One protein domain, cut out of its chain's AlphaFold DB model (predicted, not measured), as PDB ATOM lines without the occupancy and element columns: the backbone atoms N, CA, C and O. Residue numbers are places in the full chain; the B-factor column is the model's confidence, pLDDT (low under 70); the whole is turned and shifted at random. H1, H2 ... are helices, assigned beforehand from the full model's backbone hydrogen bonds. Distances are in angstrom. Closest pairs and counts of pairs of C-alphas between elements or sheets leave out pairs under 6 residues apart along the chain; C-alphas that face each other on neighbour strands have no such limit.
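What this domain is: This is residues 326 to 374 of the 509 residues of the protein "Transcriptional coactivator HFI1/ADA1" of Wickerhamiella sorbophila (UniProt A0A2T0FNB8). The longest helix, H3, crosses H1 steeply, and these two make the body; the link between them loops out to one end, where residues 345 to 350, with most of the short H2, stick out. The printed part has 49 residues with three named helices, in the order H1, H2, H3, and no named strand: all helix. It is only just compact, close to loose, with a radius of gyration of the C-alphas of 11.2 A, and elongated, spanning 34 by 21 by 15 A.

Where its parts are: Find C-alpha 353 at (52.215, 32.131, 31.069); from there H3, residues 353 to 366, runs 20.0 A. H1, residues 328 to 340, starts at C-alpha 328 at (42.019, 50.201, 45.055) and runs 18.3 A. H2 is residues 344 to 347.

How they stand to each other: Look at Ile 335 and Gly 362, the closest C-alphas of H1 and H3, 4.0 A apart, where the helices touch. They run opposite ways at a steep tilt of 51 degrees. H2 is apart from H1 and from H3. In H1 every O i to N i+4 pair is within hydrogen-bond range, in H3 9 of 10; H2 is too short for one.

The domain as a whole: The C-alphas farthest apart, of Gly 327 and Phe 348, are 34.6 A apart. The printed part has no cut, and both links are tight. Only residue 326 has pLDDT under 70.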
ATOM      1  N   SER A 326      45.975  44.254  48.212       67.75
ATOM      2  CA  SER A 326      46.468  45.502  47.651       67.75
ATOM      3  C   SER A 326      45.335  46.553  47.678       67.75
ATOM      4  O   SER A 326      44.189  46.249  48.016       67.75
ATOM      5  N   GLY A 327      45.652  47.831  47.473       80.19
ATOM      6  CA  GLY A 327      44.655  48.904  47.559       80.19
ATOM      7  C   GLY A 327      43.842  49.070  46.266       80.19
ATOM      8  O   GLY A 327      44.272  48.614  45.210       80.19
ATOM      9  N   PRO A 328      42.741  49.847  46.282       83.38
ATOM     10  CA  PRO A 328      42.019  50.201  45.055       83.38
ATOM     11  C   PRO A 328      42.888  50.885  43.987       83.38
ATOM     12  O   PRO A 328      42.609  50.758  42.799       83.38
ATOM     13  N   LEU A 329      43.957  51.580  44.396       86.81
ATOM     14  CA  LEU A 329      44.933  52.177  43.480       86.81
ATOM     15  C   LEU A 329      45.748  51.116  42.724       86.81
ATOM     16  O   LEU A 329      45.879  51.217  41.511       86.81
ATOM     17  N   THR A 330      46.253  50.093  43.419       87.75
ATOM     18  CA  THR A 330      46.959  48.977  42.773       87.75
ATOM     19  C   THR A 330      45.998  48.153  41.930       87.75
ATOM     20  O   THR A 330      46.304  47.956  40.770       87.75
ATOM     21  N   TRP A 331      44.782  47.844  42.403       89.50
ATOM     22  CA  TRP A 331      43.779  47.167  41.563       89.50
ATOM     23  C   TRP A 331      43.480  47.925  40.262       89.50
ATOM     24  O   TRP A 331      43.281  47.307  39.226       89.50
ATOM     25  N   THR A 332      43.474  49.262  40.297       90.94
ATOM     26  CA  THR A 332      43.314  50.084  39.085       90.94
ATOM     27  C   THR A 332      44.502  49.907  38.131       90.94
ATOM     28  O   THR A 332      44.294  49.799  36.928       90.94
ATOM     29  N   GLN A 333      45.728  49.847  38.656       91.25
ATOM     30  CA  GLN A 333      46.948  49.630  37.871       91.25
ATOM     31  C   GLN A 333      47.023  48.203  37.300       91.25
ATOM     32  O   GLN A 333      47.303  48.034  36.117       91.25
ATOM     33  N   ASP A 334      46.700  47.196  38.113       90.25
ATOM     34  CA  ASP A 334      46.653  45.777  37.744       90.25
ATOM     35  C   ASP A 334      45.622  45.535  36.615       90.25
ATOM     36  O   ASP A 334      45.888  44.807  35.660       90.25
ATOM     37  N   ILE A 335      44.457  46.203  36.676       92.25
ATOM     38  CA  ILE A 335      43.439  46.179  35.610       92.25
ATOM     39  C   ILE A 335      43.946  46.864  34.335       92.25
ATOM     40  O   ILE A 335      43.757  46.321  33.249       92.25
ATOM     41  N   ILE A 336      44.603  48.028  34.438       92.19
ATOM     42  CA  ILE A 336      45.182  48.723  33.272       92.19
ATOM     43  C   ILE A 336      46.207  47.825  32.567       92.19
ATOM     44  O   ILE A 336      46.101  47.639  31.357       92.19
ATOM     45  N   HIS A 337      47.113  47.182  33.309       91.44
ATOM     46  CA  HIS A 337      48.062  46.226  32.733       91.44
ATOM     47  C   HIS A 337      47.361  45.032  32.062       91.44
ATOM     48  O   HIS A 337      47.726  44.672  30.949       91.44
ATOM     49  N   GLY A 338      46.282  44.491  32.639       90.88
ATOM     50  CA  GLY A 338      45.477  43.439  31.995       90.88
ATOM     51  C   GLY A 338      44.820  43.838  30.657       90.88
ATOM     52  O   GLY A 338      44.526  42.958  29.836       90.88
ATOM     53  N   PHE A 339      44.616  45.140  30.408       90.06
ATOM     54  CA  PHE A 339      44.190  45.689  29.111       90.06
ATOM     55  C   PHE A 339      45.361  46.023  28.174       90.06
ATOM     56  O   PHE A 339      45.221  45.842  26.967       90.06
ATOM     57  N   GLU A 340      46.484  46.510  28.707       91.81
ATOM     58  CA  GLU A 340      47.694  46.862  27.945       91.81
ATOM     59  C   GLU A 340      48.526  45.637  27.525       91.81
ATOM     60  O   GLU A 340      49.287  45.722  26.561       91.81
ATOM     61  N   ALA A 341      48.358  44.495  28.202       88.56
ATOM     62  CA  ALA A 341      48.993  43.227  27.857       88.56
ATOM     63  C   ALA A 341      48.705  42.842  26.387       88.56
ATOM     64  O   ALA A 341      47.548  42.927  25.948       88.56
ATOM     65  N   PRO A 342      49.709  42.369  25.621       87.12
ATOM     66  CA  PRO A 342      49.585  42.136  24.183       87.12
ATOM     67  C   PRO A 342      48.562  41.045  23.842       87.12
ATOM     68  O   PRO A 342      48.407  40.049  24.558       87.12
ATOM     69  N   LEU A 343      47.836  41.219  22.736       87.56
ATOM     70  CA  LEU A 343      46.865  40.233  22.258       87.56
ATOM     71  C   LEU A 343      47.534  39.217  21.324       87.56
ATOM     72  O   LEU A 343      48.284  39.588  20.427       87.56
ATOM     73  N   ALA A 344      47.159  37.937  21.434       87.44
ATOM     74  CA  ALA A 344      47.637  36.861  20.547       87.44
ATOM     75  C   ALA A 344      47.444  37.162  19.039       87.44
ATOM     76  O   ALA A 344      48.208  36.706  18.194       87.44
ATOM     77  N   GLY A 345      46.441  37.980  18.690       85.81
ATOM     78  CA  GLY A 345      46.199  38.448  17.318       85.81
ATOM     79  C   GLY A 345      47.129  39.567  16.819       85.81
ATOM     80  O   GLY A 345      46.961  40.001  15.683       85.81
ATOM     81  N   GLU A 346      48.051  40.046  17.654       88.62
ATOM     82  CA  GLU A 346      49.034  41.102  17.357       88.62
ATOM     83  C   GLU A 346      50.472  40.558  17.392       88.62
ATOM     84  O   GLU A 346      51.294  40.965  16.575       88.62
ATOM     85  N   ILE A 347      50.752  39.605  18.292       89.00
ATOM     86  CA  ILE A 347      52.040  38.888  18.390       89.00
ATOM     87  C   ILE A 347      52.143  37.677  17.441       89.00
ATOM     88  O   ILE A 347      53.241  37.239  17.125       89.00
ATOM     89  N   PHE A 348      51.011  37.168  16.936       87.62
ATOM     90  CA  PHE A 348      50.899  36.001  16.035       87.62
ATOM     91  C   PHE A 348      51.344  34.643  16.613       87.62
ATOM     92  O   PHE A 348      51.311  33.635  15.906       87.62
ATOM     93  N   GLU A 349      51.683  34.594  17.898       89.62
ATOM     94  CA  GLU A 349      52.011  33.387  18.661       89.62
ATOM     95  C   GLU A 349      50.948  33.075  19.732       89.62
ATOM     96  O   GLU A 349      49.980  33.822  19.923       89.62
ATOM     97  N   LEU A 350      51.079  31.923  20.397       89.00
ATOM     98  CA  LEU A 350      50.239  31.597  21.552       89.00
ATOM     99  C   LEU A 350      50.710  32.417  22.767       89.00
ATOM    100  O   LEU A 350      51.908  32.632  22.909       89.00
ATOM    101  N   PRO A 351      49.794  32.885  23.633       89.50
ATOM    102  CA  PRO A 351      50.159  33.714  24.778       89.50
ATOM    103  C   PRO A 351      50.957  32.915  25.818       89.50
ATOM    104  O   PRO A 351      50.503  31.858  26.248       89.50
ATOM    105  N   ASP A 352      52.100  33.450  26.254       89.38
ATOM    106  CA  ASP A 352      52.915  32.901  27.346       89.38
ATOM    107  C   ASP A 352      52.213  32.983  28.712       89.38
ATOM    108  O   ASP A 352      51.315  33.808  28.912       89.38
ATOM    109  N   ASP A 353      52.690  32.181  29.675       89.69
ATOM    110  CA  ASP A 353      52.215  32.131  31.069       89.69
ATOM    111  C   ASP A 353      52.079  33.532  31.689       89.69
ATOM    112  O   ASP A 353      50.982  33.909  32.106       89.69
ATOM    113  N   ASP A 354      53.137  34.352  31.631       88.69
ATOM    114  CA  ASP A 354      53.147  35.734  32.132       88.69
ATOM    115  C   ASP A 354      52.033  36.596  31.502       88.69
ATOM    116  O   ASP A 354      51.314  37.304  32.211       88.69
ATOM    117  N   SER A 355      51.825  36.491  30.183       89.44
ATOM    118  CA  SER A 355      50.821  37.283  29.447       89.44
ATOM    119  C   SER A 355      49.375  36.874  29.764       89.44
ATOM    120  O   SER A 355      48.450  37.694  29.711       89.44
ATOM    121  N   ILE A 356      49.166  35.607  30.139       91.25
ATOM    122  CA  ILE A 356      47.900  35.133  30.703       91.25
ATOM    123  C   ILE A 356      47.781  35.592  32.158       91.25
ATOM    124  O   ILE A 356      46.695  36.004  32.566       91.25
ATOM    125  N   SER A 357      48.873  35.566  32.924       90.94
ATOM    126  CA  SER A 357      48.927  35.933  34.343       90.94
ATOM    127  C   SER A 357      48.379  37.350  34.589       90.94
ATOM    128  O   SER A 357      47.495  37.536  35.433       90.94
ATOM    129  N   GLU A 358      48.815  38.330  33.787       91.62
ATOM    130  CA  GLU A 358      48.387  39.731  33.858       91.62
ATOM    131  C   GLU A 358      46.916  39.886  33.453       91.62
ATOM    132  O   GLU A 358      46.120  40.531  34.142       91.62
ATOM    133  N   ARG A 359      46.522  39.235  32.352       91.94
ATOM    134  CA  ARG A 359      45.164  39.323  31.806       91.94
ATOM    135  C   ARG A 359      44.127  38.664  32.719       91.94
ATOM    136  O   ARG A 359      43.045  39.215  32.916       91.94
ATOM    137  N   VAL A 360      44.450  37.511  33.306       93.00
ATOM    138  CA  VAL A 360      43.597  36.817  34.285       93.00
ATOM    139  C   VAL A 360      43.492  37.624  35.578       93.00
ATOM    140  O   VAL A 360      42.395  37.712  36.129       93.00
ATOM    141  N   LEU A 361      44.574  38.270  36.034       91.81
ATOM    142  CA  LEU A 361      44.531  39.164  37.196       91.81
ATOM    143  C   LEU A 361      43.596  40.359  36.964       91.81
ATOM    144  O   LEU A 361      42.708  40.598  37.786       91.81
ATOM    145  N   GLY A 362      43.742  41.066  35.838       91.25
ATOM    146  CA  GLY A 362      42.877  42.194  35.480       91.25
ATOM    147  C   GLY A 362      41.399  41.796  35.414       91.25
ATOM    148  O   GLY A 362      40.566  42.378  36.113       91.25
ATOM    149  N   ILE A 363      41.078  40.725  34.679       92.19
ATOM    150  CA  ILE A 363      39.704  40.208  34.553       92.19
ATOM    151  C   ILE A 363      39.133  39.785  35.918       92.19
ATOM    152  O   ILE A 363      37.965  40.064  36.205       92.19
ATOM    153  N   ALA A 364      39.924  39.131  36.775       91.94
ATOM    154  CA  ALA A 364      39.490  38.729  38.112       91.94
ATOM    155  C   ALA A 364      39.147  39.949  38.986       91.94
ATOM    156  O   ALA A 364      38.106  39.958  39.651       91.94
ATOM    157  N   LEU A 365      39.975  40.996  38.942       90.88
ATOM    158  CA  LEU A 365      39.748  42.240  39.674       90.88
ATOM    159  C   LEU A 365      38.516  42.997  39.164       90.88
ATOM    160  O   LEU A 365      37.710  43.430  39.989       90.88
ATOM    161  N   GLU A 366      38.295  43.077  37.847       90.25
ATOM    162  CA  GLU A 366      37.070  43.658  37.272       90.25
ATOM    163  C   GLU A 366      35.796  42.946  37.749       90.25
ATOM    164  O   GLU A 366      34.801  43.588  38.088       90.25
ATOM    165  N   HIS A 367      35.835  41.615  37.853       90.75
ATOM    166  CA  HIS A 367      34.728  40.812  38.384       90.75
ATOM    167  C   HIS A 367      34.618  40.857  39.923       90.75
ATOM    168  O   HIS A 367      33.726  40.234  40.504       90.75
ATOM    169  N   GLY A 368      35.485  41.620  40.596       88.31
ATOM    170  CA  GLY A 368      35.449  41.871  42.036       88.31
ATOM    171  C   GLY A 368      36.229  40.874  42.900       88.31
ATOM    172  O   GLY A 368      36.069  40.879  44.122       88.31
ATOM    173  N   ILE A 369      37.064  40.022  42.303       88.88
ATOM    174  CA  ILE A 369      37.846  38.986  42.990       88.88
ATOM    175  C   ILE A 369      39.190  39.577  43.442       88.88
ATOM    176  O   ILE A 369      40.223  39.439  42.795       88.88
ATOM    177  N   THR A 370      39.188  40.230  44.605       85.31
ATOM    178  CA  THR A 370      40.351  40.957  45.162       85.31
ATOM    179  C   THR A 370      41.500  40.077  45.670       85.31
ATOM    180  O   THR A 370      42.486  40.605  46.179       85.31
ATOM    181  N   ASN A 371      41.369  38.751  45.590       82.25
ATOM    182  CA  ASN A 371      42.333  37.790  46.138       82.25
ATOM    183  C   ASN A 371      43.299  37.231  45.074       82.25
ATOM    184  O   ASN A 371      44.135  36.397  45.410       82.25
ATOM    185  N   GLY A 372      43.178  37.663  43.812       82.12
ATOM    186  CA  GLY A 372      43.907  37.075  42.687       82.12
ATOM    187  C   GLY A 372      43.387  35.682  42.313       82.12
ATOM    188  O   GLY A 372      42.222  35.357  42.552       82.12
ATOM    189  N   TYR A 373      44.262  34.872  41.721       86.81
ATOM    190  CA  TYR A 373      44.006  33.499  41.280       86.81
ATOM    191  C   TYR A 373      45.049  32.530  41.879       86.81
ATOM    192  O   TYR A 373      46.036  32.955  42.481       86.81
ATOM    193  N   GLU A 374      44.811  31.222  41.761       89.88
ATOM    194  CA  GLU A 374      45.694  30.172  42.295       89.88
ATOM    195  C   GLU A 374      46.783  29.772  41.281       89.88
ATOM    196  O   GLU A 374      46.548  29.769  40.071       89.88
TER     197      GLU A 374